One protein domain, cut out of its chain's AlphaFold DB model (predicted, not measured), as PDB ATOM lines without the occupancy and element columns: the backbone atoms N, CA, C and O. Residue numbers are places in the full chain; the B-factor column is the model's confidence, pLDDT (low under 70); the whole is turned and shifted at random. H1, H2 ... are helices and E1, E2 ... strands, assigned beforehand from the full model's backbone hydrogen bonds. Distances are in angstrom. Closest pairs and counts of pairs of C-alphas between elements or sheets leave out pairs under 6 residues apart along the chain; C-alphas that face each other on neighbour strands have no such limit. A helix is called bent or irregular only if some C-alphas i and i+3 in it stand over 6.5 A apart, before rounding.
ATOM      1  N   GLU A   6     190.100 291.288 280.732       91.94
ATOM      2  CA  GLU A   6     190.683 292.495 281.335       91.94
ATOM      3  C   GLU A   6     190.735 292.400 282.864       91.94
ATOM      4  O   GLU A   6     191.771 292.675 283.459       91.94
ATOM      5  N   PHE A   7     189.662 291.908 283.490       91.38
ATOM      6  CA  PHE A   7     189.619 291.700 284.933       91.38
ATOM      7  C   PHE A   7     190.684 290.696 285.404       91.38
ATOM      8  O   PHE A   7     191.344 290.926 286.413       91.38
ATOM      9  N   TYR A   8     190.909 289.594 284.683       93.19
ATOM     10  CA  TYR A   8     191.943 288.620 285.065       93.19
ATOM     11  C   TYR A   8     193.364 289.167 284.893       93.19
ATOM     12  O   TYR A   8     194.231 288.911 285.730       93.19
ATOM     13  N   LEU A   9     193.588 289.974 283.856       94.19
ATOM     14  CA  LEU A   9     194.861 290.661 283.647       94.19
ATOM     15  C   LEU A   9     195.151 291.679 284.763       94.19
ATOM     16  O   LEU A   9     196.290 291.772 285.218       94.19
ATOM     17  N   GLU A  10     194.136 292.391 285.267       93.88
ATOM     18  CA  GLU A  10     194.279 293.281 286.433       93.88
ATOM     19  C   GLU A  10     194.709 292.527 287.701       93.88
ATOM     20  O   GLU A  10     195.487 293.048 288.503       93.88
ATOM     21  N   LEU A  11     194.260 291.277 287.854       94.75
ATOM     22  CA  LEU A  11     194.665 290.378 288.938       94.75
ATOM     23  C   LEU A  11     196.030 289.709 288.710       94.75
ATOM     24  O   LEU A  11     196.460 288.892 289.529       94.75
ATOM     25  N   LYS A  12     196.727 290.052 287.619       96.25
ATOM     26  CA  LYS A  12     198.008 289.449 287.221       96.25
ATOM     27  C   LYS A  12     197.912 287.925 287.066       96.25
ATOM     28  O   LYS A  12     198.885 287.218 287.323       96.25
ATOM     29  N   VAL A  13     196.746 287.414 286.663       96.00
ATOM     30  CA  VAL A  13     196.600 286.001 286.291       96.00
ATOM     31  C   VAL A  13     197.431 285.759 285.023       96.00
ATOM     32  O   VAL A  13     197.316 286.545 284.077       96.00
ATOM     33  N   PRO A  14     198.278 284.716 284.978       96.50
ATOM     34  CA  PRO A  14     199.075 284.416 283.801       96.50
ATOM     35  C   PRO A  14     198.212 284.104 282.577       96.50
ATOM     36  O   PRO A  14     197.136 283.511 282.666       96.50
ATOM     37  N   GLU A  15     198.713 284.514 281.416       94.94
ATOM     38  CA  GLU A  15     198.014 284.443 280.134       94.94
ATOM     39  C   GLU A  15     197.595 283.011 279.759       94.94
ATOM     40  O   GLU A  15     196.472 282.788 279.316       94.94
ATOM     41  N   ASP A  16     198.452 282.021 280.009       93.94
ATOM     42  CA  ASP A  16     198.156 280.604 279.779       93.94
ATOM     43  C   ASP A  16     196.959 280.121 280.610       93.94
ATOM     44  O   ASP A  16     196.118 279.382 280.102       93.94
ATOM     45  N   LYS A  17     196.819 280.595 281.853       93.25
ATOM     46  CA  LYS A  17     195.685 280.251 282.726       93.25
ATOM     47  C   LYS A  17     194.387 280.890 282.249       93.25
ATOM     48  O   LYS A  17     193.335 280.256 282.290       93.25
ATOM     49  N   ILE A  18     194.458 282.131 281.769       93.00
ATOM     50  CA  ILE A  18     193.305 282.822 281.180       93.00
ATOM     51  C   ILE A  18     192.830 282.074 279.931       93.00
ATOM     52  O   ILE A  18     191.635 281.829 279.782       93.00
ATOM     53  N   LEU A  19     193.761 281.653 279.069       91.44
ATOM     54  CA  LEU A  19     193.441 280.868 277.877       91.44
ATOM     55  C   LEU A  19     192.822 279.507 278.224       91.44
ATOM     56  O   LEU A  19     191.947 279.051 277.491       91.44
ATOM     57  N   LEU A  20     193.235 278.857 279.318       89.94
ATOM     58  CA  LEU A  20     192.595 277.619 279.785       89.94
ATOM     59  C   LEU A  20     191.112 277.835 280.119       89.94
ATOM     60  O   LEU A  20     190.274 277.056 279.670       89.94
ATOM     61  N   GLU A  21     190.783 278.904 280.847       87.75
ATOM     62  CA  GLU A  21     189.394 279.262 281.170       87.75
ATOM     63  C   GLU A  21     188.595 279.638 279.909       87.75
ATOM     64  O   GLU A  21     187.473 279.170 279.719       87.75
ATOM     65  N   GLU A  22     189.165 280.442 279.005       88.00
ATOM     66  CA  GLU A  22     188.496 280.857 277.761       88.00
ATOM     67  C   GLU A  22     188.188 279.673 276.828       88.00
ATOM     68  O   GLU A  22     187.165 279.678 276.140       88.00
ATOM     69  N   ASN A  23     189.049 278.652 276.825       86.69
ATOM     70  CA  ASN A  23     188.883 277.437 276.028       86.69
ATOM     71  C   ASN A  23     188.168 276.303 276.782       86.69
ATOM     72  O   ASN A  23     187.971 275.226 276.211       86.69
ATOM     73  N   SER A  24     187.784 276.512 278.045       78.88
ATOM     74  CA  SER A  24     187.162 275.472 278.858       78.88
ATOM     75  C   SER A  24     185.798 275.069 278.274       78.88
ATOM     76  O   SER A  24     184.897 275.907 278.157       78.88
ATOM     77  N   PRO A  25     185.585 273.778 277.941       71.38
ATOM     78  CA  PRO A  25     184.293 273.294 277.452       71.38
ATOM     79  C   PRO A  25     183.229 273.258 278.560       71.38
ATOM     80  O   PRO A  25     182.042 273.099 278.271       71.38
ATOM     81  N   TYR A  26     183.646 273.421 279.819       68.06
ATOM     82  CA  TYR A  26     182.793 273.455 280.998       68.06
ATOM     83  C   TYR A  26     182.844 274.850 281.628       68.06
ATOM     84  O   TYR A  26     183.561 275.057 282.608       68.06
ATOM     85  N   PRO A  27     182.087 275.827 281.099       58.31
ATOM     86  CA  PRO A  27     181.960 277.110 281.762       58.31
ATOM     87  C   PRO A  27     181.233 276.899 283.101       58.31
ATOM     88  O   PRO A  27     180.018 276.722 283.121       58.31
ATOM     89  N   TYR A  28     181.991 276.944 284.201       57.91
ATOM     90  CA  TYR A  28     181.535 277.009 285.597       57.91
ATOM     91  C   TYR A  28     180.689 275.820 286.091       57.91
ATOM     92  O   TYR A  28     179.463 275.855 286.016       57.91
ATOM     93  N   GLN A  29     181.316 274.799 286.693       53.16
ATOM     94  CA  GLN A  29     180.578 273.720 287.383       53.16
ATOM     95  C   GLN A  29     180.622 273.760 288.923       53.16
ATOM     96  O   GLN A  29     179.845 273.037 289.541       53.16
ATOM     97  N   SER A  30     181.433 274.606 289.575       50.34
ATOM     98  CA  SER A  30     181.519 274.574 291.055       50.34
ATOM     99  C   SER A  30     181.855 275.884 291.790       50.34
ATOM    100  O   SER A  30     181.426 276.032 292.932       50.34
ATOM    101  N   SER A  31     182.546 276.860 291.187       57.88
ATOM    102  CA  SER A  31     182.848 278.162 291.822       57.88
ATOM    103  C   SER A  31     182.577 279.324 290.872       57.88
ATOM    104  O   SER A  31     182.836 279.189 289.684       57.88
ATOM    105  N   ALA A  32     182.110 280.473 291.378       73.69
ATOM    106  CA  ALA A  32     181.925 281.694 290.586       73.69
ATOM    107  C   ALA A  32     183.256 282.358 290.169       73.69
ATOM    108  O   ALA A  32     183.244 283.337 289.417       73.69
ATOM    109  N   PHE A  33     184.399 281.844 290.637       86.94
ATOM    110  CA  PHE A  33     185.734 282.237 290.192       86.94
ATOM    111  C   PHE A  33     186.580 281.000 289.855       86.94
ATOM    112  O   PHE A  33     186.724 280.128 290.710       86.94
ATOM    113  N   PRO A  34     187.158 280.913 288.646       88.56
ATOM    114  CA  PRO A  34     187.771 279.676 288.162       88.56
ATOM    115  C   PRO A  34     189.250 279.529 288.551       88.56
ATOM    116  O   PRO A  34     189.895 278.584 288.105       88.56
ATOM    117  N   PHE A  35     189.796 280.435 289.367       91.25
ATOM    118  CA  PHE A  35     191.206 280.439 289.758       91.25
ATOM    119  C   PHE A  35     191.384 280.302 291.270       91.25
ATOM    120  O   PHE A  35     190.506 280.665 292.053       91.25
ATOM    121  N   PHE A  36     192.556 279.828 291.676       93.06
ATOM    122  CA  PHE A  36     193.028 279.818 293.058       93.06
ATOM    123  C   PHE A  36     194.519 280.165 293.092       93.06
ATOM    124  O   PHE A  36     195.201 280.072 292.070       93.06
ATOM    125  N   MET A  37     195.023 280.594 294.249       94.94
ATOM    126  CA  MET A  37     196.460 280.798 294.443       94.94
ATOM    127  C   MET A  37     197.050 279.645 295.243       94.94
ATOM    128  O   MET A  37     196.405 279.138 296.160       94.94
ATOM    129  N   TYR A  38     198.273 279.245 294.927       93.50
ATOM    130  CA  TYR A  38     198.930 278.114 295.568       93.50
ATOM    131  C   TYR A  38     200.412 278.397 295.792       93.50
ATOM    132  O   TYR A  38     201.058 279.057 294.980       93.50
ATOM    133  N   LYS A  39     200.939 277.912 296.914       92.94
ATOM    134  CA  LYS A  39     202.346 278.026 297.293       92.94
ATOM    135  C   LYS A  39     202.775 276.779 298.048       92.94
ATOM    136  O   LYS A  39     202.095 276.338 298.975       92.94
ATOM    137  N   VAL A  40     203.954 276.271 297.711       89.38
ATOM    138  CA  VAL A  40     204.621 275.194 298.449       89.38
ATOM    139  C   VAL A  40     205.994 275.672 298.868       89.38
ATOM    140  O   VAL A  40     206.746 276.232 298.073       89.38
ATOM    141  N   ASN A  41     206.334 275.437 300.126       87.38
ATOM    142  CA  ASN A  41     207.692 275.567 300.623       87.38
ATOM    143  C   ASN A  41     208.059 274.316 301.443       87.38
ATOM    144  O   ASN A  41     207.274 273.376 301.556       87.38
ATOM    145  N   HIS A  42     209.270 274.283 301.999       85.19
ATOM    146  CA  HIS A  42     209.763 273.120 302.747       85.19
ATOM    147  C   HIS A  42     208.985 272.825 304.045       85.19
ATOM    148  O   HIS A  42     209.071 271.716 304.564       85.19
ATOM    149  N   GLU A  43     208.240 273.800 304.562       85.94
ATOM    150  CA  GLU A  43     207.564 273.771 305.861       85.94
ATOM    151  C   GLU A  43     206.034 273.798 305.744       85.94
ATOM    152  O   GLU A  43     205.343 273.475 306.709       85.94
ATOM    153  N   SER A  44     205.473 274.190 304.598       87.62
ATOM    154  CA  SER A  44     204.029 274.276 304.408       87.62
ATOM    155  C   SER A  44     203.574 274.226 302.952       87.62
ATOM    156  O   SER A  44     204.280 274.614 302.019       87.62
ATOM    157  N   ILE A  45     202.330 273.780 302.790       89.00
ATOM    158  CA  ILE A  45     201.525 273.925 301.581       89.00
ATOM    159  C   ILE A  45     200.410 274.911 301.911       89.00
ATOM    160  O   ILE A  45     199.721 274.741 302.917       89.00
ATOM    161  N   GLN A  46     200.230 275.932 301.082       90.62
ATOM    162  CA  GLN A  46     199.206 276.953 301.265       90.62
ATOM    163  C   GLN A  46     198.409 277.126 299.978       90.62
ATOM    164  O   GLN A  46     198.977 277.238 298.893       90.62
ATOM    165  N   ALA A  47     197.090 277.180 300.108       91.81
ATOM    166  CA  ALA A  47     196.175 277.448 299.014       91.81
ATOM    167  C   ALA A  47     195.200 278.556 299.412       91.81
ATOM    168  O   ALA A  47     194.770 278.637 300.560       91.81
ATOM    169  N   ILE A  48     194.834 279.390 298.447       92.56
ATOM    170  CA  ILE A  48     193.802 280.410 298.589       92.56
ATOM    171  C   ILE A  48     192.742 280.125 297.544       92.56
ATOM    172  O   ILE A  48     192.961 280.346 296.351       92.56
ATOM    173  N   THR A  49     191.600 279.622 297.993       91.00
ATOM    174  CA  THR A  49     190.468 279.304 297.124       91.00
ATOM    175  C   THR A  49     189.448 280.431 297.182       91.00
ATOM    176  O   THR A  49     189.265 281.075 298.213       91.00
ATOM    177  N   PHE A  50     188.767 280.691 296.070       88.88
ATOM    178  CA  PHE A  50     187.729 281.714 296.017       88.88
ATOM    179  C   PHE A  50     186.426 281.065 295.587       88.88
ATOM    180  O   PHE A  50     186.339 280.509 294.493       88.88
ATOM    181  N   HIS A  51     185.399 281.182 296.424       78.88
ATOM    182  CA  HIS A  51     184.023 280.918 296.007       78.88
ATOM    183  C   HIS A  51     183.460 282.114 295.226       78.88
ATOM    184  O   HIS A  51     182.777 281.939 294.217       78.88
ATOM    185  N   GLU A  52     183.794 283.335 295.665       84.44
ATOM    186  CA  GLU A  52     183.420 284.592 295.020       84.44
ATOM    187  C   GLU A  52     184.492 285.666 295.268       84.44
ATOM    188  O   GLU A  52     184.538 286.267 296.336       84.44
ATOM    189  N   TYR A  53     185.321 285.971 294.263       86.12
ATOM    190  CA  TYR A  53     186.284 287.083 294.359       86.12
ATOM    191  C   TYR A  53     185.577 288.424 294.669       86.12
ATOM    192  O   TYR A  53     184.570 288.709 294.010       86.12
ATOM    193  N   PRO A  54     186.104 289.269 295.579       91.88
ATOM    194  CA  PRO A  54     187.432 289.186 296.215       91.88
ATOM    195  C   PRO A  54     187.527 288.280 297.446       91.88
ATOM    196  O   PRO A  54     188.619 288.099 297.978       91.88
ATOM    197  N   ARG A  55     186.428 287.670 297.889       91.88
ATOM    198  CA  ARG A  55     186.411 286.833 299.090       91.88
ATOM    199  C   ARG A  55     186.959 285.436 298.816       91.88
ATOM    200  O   ARG A  55     186.559 284.766 297.857       91.88
ATOM    201  N   GLY A  56     187.860 284.992 299.679       90.50
ATOM    202  CA  GLY A  56     188.487 283.680 299.595       90.50
ATOM    203  C   GLY A  56     188.720 283.046 300.957       90.50
ATOM    204  O   GLY A  56     188.493 283.664 301.993       90.50
ATOM    205  N   LEU A  57     189.180 281.802 300.937       90.94
ATOM    206  CA  LEU A  57     189.540 281.008 302.104       90.94
ATOM    207  C   LEU A  57     191.004 280.603 301.992       90.94
ATOM    208  O   LEU A  57     191.434 280.128 300.940       90.94
ATOM    209  N   ILE A  58     191.760 280.776 303.078       89.88
ATOM    210  CA  ILE A  58     193.139 280.294 303.155       89.88
ATOM    211  C   ILE A  58     193.150 278.910 303.801       89.88
ATOM    212  O   ILE A  58     192.778 278.733 304.965       89.88
ATOM    213  N   LEU A  59     193.673 277.945 303.057       88.62
ATOM    214  CA  LEU A  59     193.928 276.583 303.497       88.62
ATOM    215  C   LEU A  59     195.436 276.403 303.668       88.62
ATOM    216  O   LEU A  59     196.203 276.728 302.762       88.62
ATOM    217  N   SER A  60     195.874 275.886 304.813       86.94
ATOM    218  CA  SER A  60     197.294 275.654 305.081       86.94
ATOM    219  C   SER A  60     197.526 274.272 305.677       86.94
ATOM    220  O   SER A  60     196.836 273.859 306.601       86.94
ATOM    221  N   VAL A  61     198.556 273.579 305.205       85.25
ATOM    222  CA  VAL A  61     199.059 272.323 305.779       85.25
ATOM    223  C   VAL A  61     200.510 272.550 306.185       85.25
ATOM    224  O   VAL A  61     201.306 273.005 305.367       85.25
ATOM    225  N   LYS A  62     200.877 272.246 307.434       83.75
ATOM    226  CA  LYS A  62     202.280 272.275 307.887       83.75
ATOM    227  C   LYS A  62     202.973 270.951 307.579       83.75
ATOM    228  O   LYS A  62     202.389 269.896 307.789       83.75
ATOM    229  N   LEU A  63     204.223 270.994 307.131       82.56
ATOM    230  CA  LEU A  63     205.042 269.832 306.797       82.56
ATOM    231  C   LEU A  63     206.130 269.584 307.865       82.56
ATOM    232  O   LEU A  63     206.685 270.544 308.397       82.56
ATOM    233  N   PRO A  64     206.481 268.316 308.165       77.31
ATOM    234  CA  PRO A  64     205.790 267.099 307.745       77.31
ATOM    235  C   PRO A  64     204.474 266.941 308.522       77.31
ATOM    236  O   PRO A  64     204.469 266.924 309.753       77.31
ATOM    237  N   SER A  65     203.352 266.811 307.812       67.25
ATOM    238  CA  SER A  65     202.065 266.590 308.471       67.25
ATOM    239  C   SER A  65     201.855 265.106 308.749       67.25
ATOM    240  O   SER A  65     202.092 264.269 307.880       67.25
ATOM    241  N   GLN A  66     201.345 264.773 309.934       62.47
ATOM    242  CA  GLN A  66     200.790 263.441 310.213       62.47
ATOM    243  C   GLN A  66     199.322 263.313 309.758       62.47
ATOM    244  O   GLN A  66     198.757 262.224 309.817       62.47
ATOM    245  N   SER A  67     198.703 264.409 309.299       60.66
ATOM    246  CA  SER A  67     197.311 264.482 308.843       60.66
ATOM    247  C   SER A  67     197.215 265.145 307.466       60.66
ATOM    248  O   SER A  67     197.858 266.155 307.202       60.66
ATOM    249  N   VAL A  68     196.376 264.609 306.580       60.16
ATOM    250  CA  VAL A  68     196.124 265.197 305.248       60.16
ATOM    251  C   VAL A  68     195.153 266.389 305.330       60.16
ATOM    252  O   VAL A  68     194.927 267.077 304.340       60.16
ATOM    253  N   GLN A  69     194.561 266.660 306.500       65.06
ATOM    254  CA  GLN A  69     193.654 267.797 306.666       65.06
ATOM    255  C   GLN A  69     194.424 269.115 306.715       65.06
ATOM    256  O   GLN A  69     195.334 269.287 307.525       65.06
ATOM    257  N   ALA A  70     194.026 270.044 305.846       64.94
ATOM    258  CA  ALA A  70     194.425 271.437 305.939       64.94
ATOM    259  C   ALA A  70     193.726 272.100 307.124       64.94
ATOM    260  O   ALA A  70     192.527 271.907 307.334       64.94
ATOM    261  N   ASP A  71     194.477 272.915 307.854       73.12
ATOM    262  CA  ASP A  71     193.897 273.869 308.777       73.12
ATOM    263  C   ASP A  71     193.259 274.976 307.929       73.12
ATOM    264  O   ASP A  71     193.931 275.645 307.132       73.12
ATOM    265  N   GLU A  72     191.947 275.157 308.069       71.94
ATOM    266  CA  GLU A  72     191.279 276.345 307.549       71.94
ATOM    267  C   GLU A  72     191.711 277.524 308.424       71.94
ATOM    268  O   GLU A  72     191.408 277.588 309.615       71.94
ATOM    269  N   THR A  73     192.502 278.424 307.846       67.75
ATOM    270  CA  THR A  73     193.152 279.503 308.607       67.75
ATOM    271  C   THR A  73     192.321 280.787 308.647       67.75
ATOM    272  O   THR A  73     192.579 281.645 309.491       67.75
ATOM    273  N   GLY A  74     191.287 280.891 307.803       77.62
ATOM    274  CA  GLY A  74     190.260 281.932 307.862       77.62
ATOM    275  C   GLY A  74     189.798 282.443 306.495       77.62
ATOM    276  O   GLY A  74     190.418 282.176 305.459       77.62
ATOM    277  N   GLU A  75     188.703 283.207 306.516       87.00
ATOM    278  CA  GLU A  75     188.241 284.010 305.379       87.00
ATOM    279  C   GLU A  75     189.151 285.224 305.163       87.00
ATOM    280  O   GLU A  75     189.608 285.864 306.113       87.00
ATOM    281  N   ILE A  76     189.367 285.573 303.896       90.00
ATOM    282  CA  ILE A  76     190.096 286.770 303.488       90.00
ATOM    283  C   ILE A  76     189.326 287.577 302.453       90.00
ATOM    284  O   ILE A  76     188.554 287.038 301.661       90.00
ATOM    285  N   ASP A  77     189.608 288.878 302.426       92.81
ATOM    286  CA  ASP A  77     189.182 289.782 301.365       92.81
ATOM    287  C   ASP A  77     190.406 290.220 300.545       92.81
ATOM    288  O   ASP A  77     191.350 290.826 301.065       92.81
ATOM    289  N   MET A  78     190.425 289.858 299.261       93.38
ATOM    290  CA  MET A  78     191.567 290.062 298.378       93.38
ATOM    291  C   MET A  78     191.663 291.512 297.904       93.38
ATOM    292  O   MET A  78     191.137 291.911 296.863       93.38
ATOM    293  N   THR A  79     192.401 292.311 298.670       94.62
ATOM    294  CA  THR A  79     192.804 293.661 298.260       94.62
ATOM    295  C   THR A  79     193.973 293.617 297.273       94.62
ATOM    296  O   THR A  79     194.762 292.672 297.259       94.62
ATOM    297  N   LYS A  80     194.158 294.692 296.493       93.75
ATOM    298  CA  LYS A  80     195.322 294.829 295.598       93.75
ATOM    299  C   LYS A  80     196.656 294.686 296.344       93.75
ATOM    300  O   LYS A  80     197.562 294.034 295.841       93.75
ATOM    301  N   TYR A  81     196.764 295.271 297.539       95.62
ATOM    302  CA  TYR A  81     197.975 295.185 298.360       95.62
ATOM    303  C   TYR A  81     198.259 293.743 298.800       95.62
ATOM    304  O   TYR A  81     199.393 293.282 298.697       95.62
ATOM    305  N   LEU A  82     197.226 293.017 299.242       95.31
ATOM    306  CA  LEU A  82     197.364 291.619 299.645       95.31
ATOM    307  C   LEU A  82     197.766 290.733 298.461       95.31
ATOM    308  O   LEU A  82     198.687 289.937 298.590       95.31
ATOM    309  N   LEU A  83     197.138 290.920 297.299       96.25
ATOM    310  CA  LEU A  83     197.507 290.207 296.076       96.25
ATOM    311  C   LEU A  83     198.987 290.419 295.723       96.25
ATOM    312  O   LEU A  83     199.700 289.467 295.421       96.25
ATOM    313  N   GLU A  84     199.469 291.661 295.778       96.44
ATOM    314  CA  GLU A  84     200.870 291.981 295.491       96.44
ATOM    315  C   GLU A  84     201.841 291.365 296.504       96.44
ATOM    316  O   GLU A  84     202.901 290.873 296.105       96.44
ATOM    317  N   ALA A  85     201.468 291.337 297.785       96.44
ATOM    318  CA  ALA A  85     202.240 290.665 298.824       96.44
ATOM    319  C   ALA A  85     202.313 289.150 298.575       96.44
ATOM    320  O   ALA A  85     203.407 288.597 298.535       96.44
ATOM    321  N   LEU A  86     201.179 288.498 298.302       95.50
ATOM    322  CA  LEU A  86     201.111 287.056 298.045       95.50
ATOM    323  C   LEU A  86     201.950 286.643 296.832       95.50
ATOM    324  O   LEU A  86     202.730 285.696 296.913       95.50
ATOM    325  N   LEU A  87     201.849 287.384 295.724       96.31
ATOM    326  CA  LEU A  87     202.680 287.146 294.540       96.31
ATOM    327  C   LEU A  87     204.176 287.298 294.866       96.31
ATOM    328  O   LEU A  87     204.992 286.492 294.427       96.31
ATOM    329  N   SER A  88     204.543 288.299 295.674       96.06
ATOM    330  CA  SER A  88     205.937 288.518 296.102       96.06
ATOM    331  C   SER A  88     206.441 287.433 297.056       96.06
ATOM    332  O   SER A  88     207.630 287.123 297.081       96.06
ATOM    333  N   GLU A  89     205.540 286.835 297.831       94.44
ATOM    334  CA  GLU A  89     205.821 285.703 298.708       94.44
ATOM    335  C   GLU A  89     205.914 284.365 297.960       94.44
ATOM    336  O   GLU A  89     206.232 283.352 298.589       94.44
ATOM    337  N   GLY A  90     205.659 284.342 296.649       95.00
ATOM    338  CA  GLY A  90     205.761 283.149 295.809       95.00
ATOM    339  C   GLY A  90     204.469 282.344 295.685       95.00
ATOM    340  O   GLY A  90     204.535 281.154 295.399       95.00
ATOM    341  N   PHE A  91     203.305 282.954 295.927       95.44
ATOM    342  CA  PHE A  91     202.044 282.358 295.490       95.44
ATOM    343  C   PHE A  91     201.883 282.502 293.980       95.44
ATOM    344  O   PHE A  91     202.079 283.579 293.421       95.44
ATOM    345  N   GLU A  92     201.442 281.426 293.343       95.88
ATOM    346  CA  GLU A  92     201.186 281.369 291.909       95.88
ATOM    347  C   GLU A  92     199.703 281.124 291.637       95.88
ATOM    348  O   GLU A  92     198.998 280.502 292.435       95.88
ATOM    349  N   TRP A  93     199.219 281.633 290.506       95.56
ATOM    350  CA  TRP A  93     197.849 281.421 290.050       95.56
ATOM    351  C   TRP A  93     197.707 280.077 289.334       95.56
ATOM    352  O   TRP A  93     198.472 279.768 288.420       95.56
ATOM    353  N   PHE A  94     196.654 279.346 289.681       93.44
ATOM    354  CA  PHE A  94     196.243 278.109 289.024       93.44
ATOM    355  C   PHE A  94     194.783 278.194 288.602       93.44
ATOM    356  O   PHE A  94     193.950 278.807 289.278       93.44
ATOM    357  N   HIS A  95     194.468 277.564 287.478       91.00
ATOM    358  CA  HIS A  95     193.102 277.333 287.050       91.00
ATOM    359  C   HIS A  95     192.525 276.114 287.781       91.00
ATOM    360  O   HIS A  95     193.222 275.140 288.045       91.00
ATOM    361  N   SER A  96     191.231 276.138 288.096       86.31
ATOM    362  CA  SER A  96     190.546 275.080 288.854       86.31
ATOM    363  C   SER A  96     190.677 273.686 288.227       86.31
ATOM    364  O   SER A  96     190.760 272.696 288.948       86.31
ATOM    365  N   SER A  97     190.780 273.601 286.897       84.81
ATOM    366  CA  SER A  97     191.023 272.335 286.189       84.81
ATOM    367  C   SER A  97     192.409 271.732 286.437       84.81
ATOM    368  O   SER A  97     192.661 270.607 286.024       84.81
ATOM    369  N   GLU A  98     193.330 272.482 287.037       85.00
ATOM    370  CA  GLU A  98     194.690 272.032 287.330       85.00
ATOM    371  C   GLU A  98     194.806 271.426 288.733       85.00
ATOM    372  O   GLU A  98     195.868 270.916 289.079       85.00
ATOM    373  N   MET A  99     193.738 271.429 289.542       75.75
ATOM    374  CA  MET A  99     193.770 270.861 290.898       75.75
ATOM    375  C   MET A  99     194.260 269.410 290.926       75.75
ATOM    376  O   MET A  99     195.067 269.071 291.786       75.75
ATOM    377  N   ASP A 100     193.837 268.583 289.968       67.44
ATOM    378  CA  ASP A 100     194.236 267.171 289.896       67.44
ATOM    379  C   ASP A 100     195.734 266.986 289.598       67.44
ATOM    380  O   ASP A 100     196.278 265.909 289.814       67.44
ATOM    381  N   THR A 101     196.418 268.026 289.107       61.16
ATOM    382  CA  THR A 101     197.862 267.983 288.813       61.16
ATOM    383  C   THR A 101     198.741 268.358 290.005       61.16
ATOM    384  O   THR A 101     199.961 268.229 289.927       61.16
ATOM    385  N   LEU A 102     198.138 268.817 291.109       59.56
ATOM    386  CA  LEU A 102     198.844 269.263 292.313       59.56
ATOM    387  C   LEU A 102     199.000 268.164 293.386       59.56
ATOM    388  O   LEU A 102     199.532 268.461 294.457       59.56
TER     389      LEU A 102
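This is residues 6 to 102 of the 103 residues of an uncharacterized protein of Paenibacillus xylanexedens (UniProt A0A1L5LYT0). A strongly twisted sheet of five strands has short helices on both faces: H3 packs over part of one face, mostly near E1, and H4 folds back over the opposite face at the E5 edge. At one end of the body, H2 grazes the sheet beside E5, with H1 next to H2. The printed part has 97 residues, with four named helices and five named strands in the order H1 H2 E1 E2 E3 E4 H3 E5 H4. The sheet runs E4 - E3 - E2 - E1 - E5, all antiparallel, and the class is mixed, helices and strands. The whole is compact, with a radius of gyration of the C-alphas of 13.6 A and spans of 39 by 29 by 21 A.

H1 is residues 6 to 10, starting at C-alpha 6 (190.683, 292.495, 281.335), and H2 is residues 15 to 22. E1 is residues 35 to 40, 16.8 A long. E2, residues 44 to 52, measures 24.9 A, starting at C-alpha 44 (204.029, 274.276, 304.408). E3, residues 55 to 62, measures 23.3 A, and E4, residues 71 to 77, 18.2 A. H3, residues 80 to 88, measures 12.4 A. E5 is residues 92 to 95, and H4, residues 96 to 102, ends at C-alpha 102 (198.844, 269.263, 292.313).

E1 to E4 form a meander, each strand the antiparallel neighbour of the one before; E1 and E2, E2 and E3, and E3 and E4 are hairpins. Within hydrogen-bond range are N 39 and O 46 at 2.9 A for E1 and E2, N 57 and O 49 at 2.8 A for E2 and E3, and N 56 and O 76 at 2.9 A for E3 and E4. E5 is antiparallel to E1, with N 36 and O 94 at 3.0 A. H3 is on the sheet at a height of 8.6 A, only just over E1, with 3 of its C-alphas, and slantwise to the strands at 33 degrees to E1 on the local plane. H4 is on the opposite face, also at a height of 8.6 A, over E5 and along the strands at 12 degrees on the local plane. H4 is irregular, with C-alphas 97 and 100 at 7.1 A. H2 only grazes the sheet with residues 16 to 21; its closest C-alpha pair with E5 is Lys 17 and His 95, 5.8 A. H1 is close to H2 but not clearly touching, the closest C-alphas being those of Tyr 8 and Ile 18 at 7.1 A. Every O i to N i+4 pair is within hydrogen-bond range in H1, H2 and H3; H4 has 0 of 3, but 3 of 4 O i to N i+3 pairs.

The C-alphas farthest apart, those of Glu 6 and Gln 66, are 42.2 A apart. The printed part has no cut, and the long link is H2 to E1. Mean pLDDT of the printed part is 84.9; residues 26 to 31, 65 to 70, 73 and 100 to 102 are under 70.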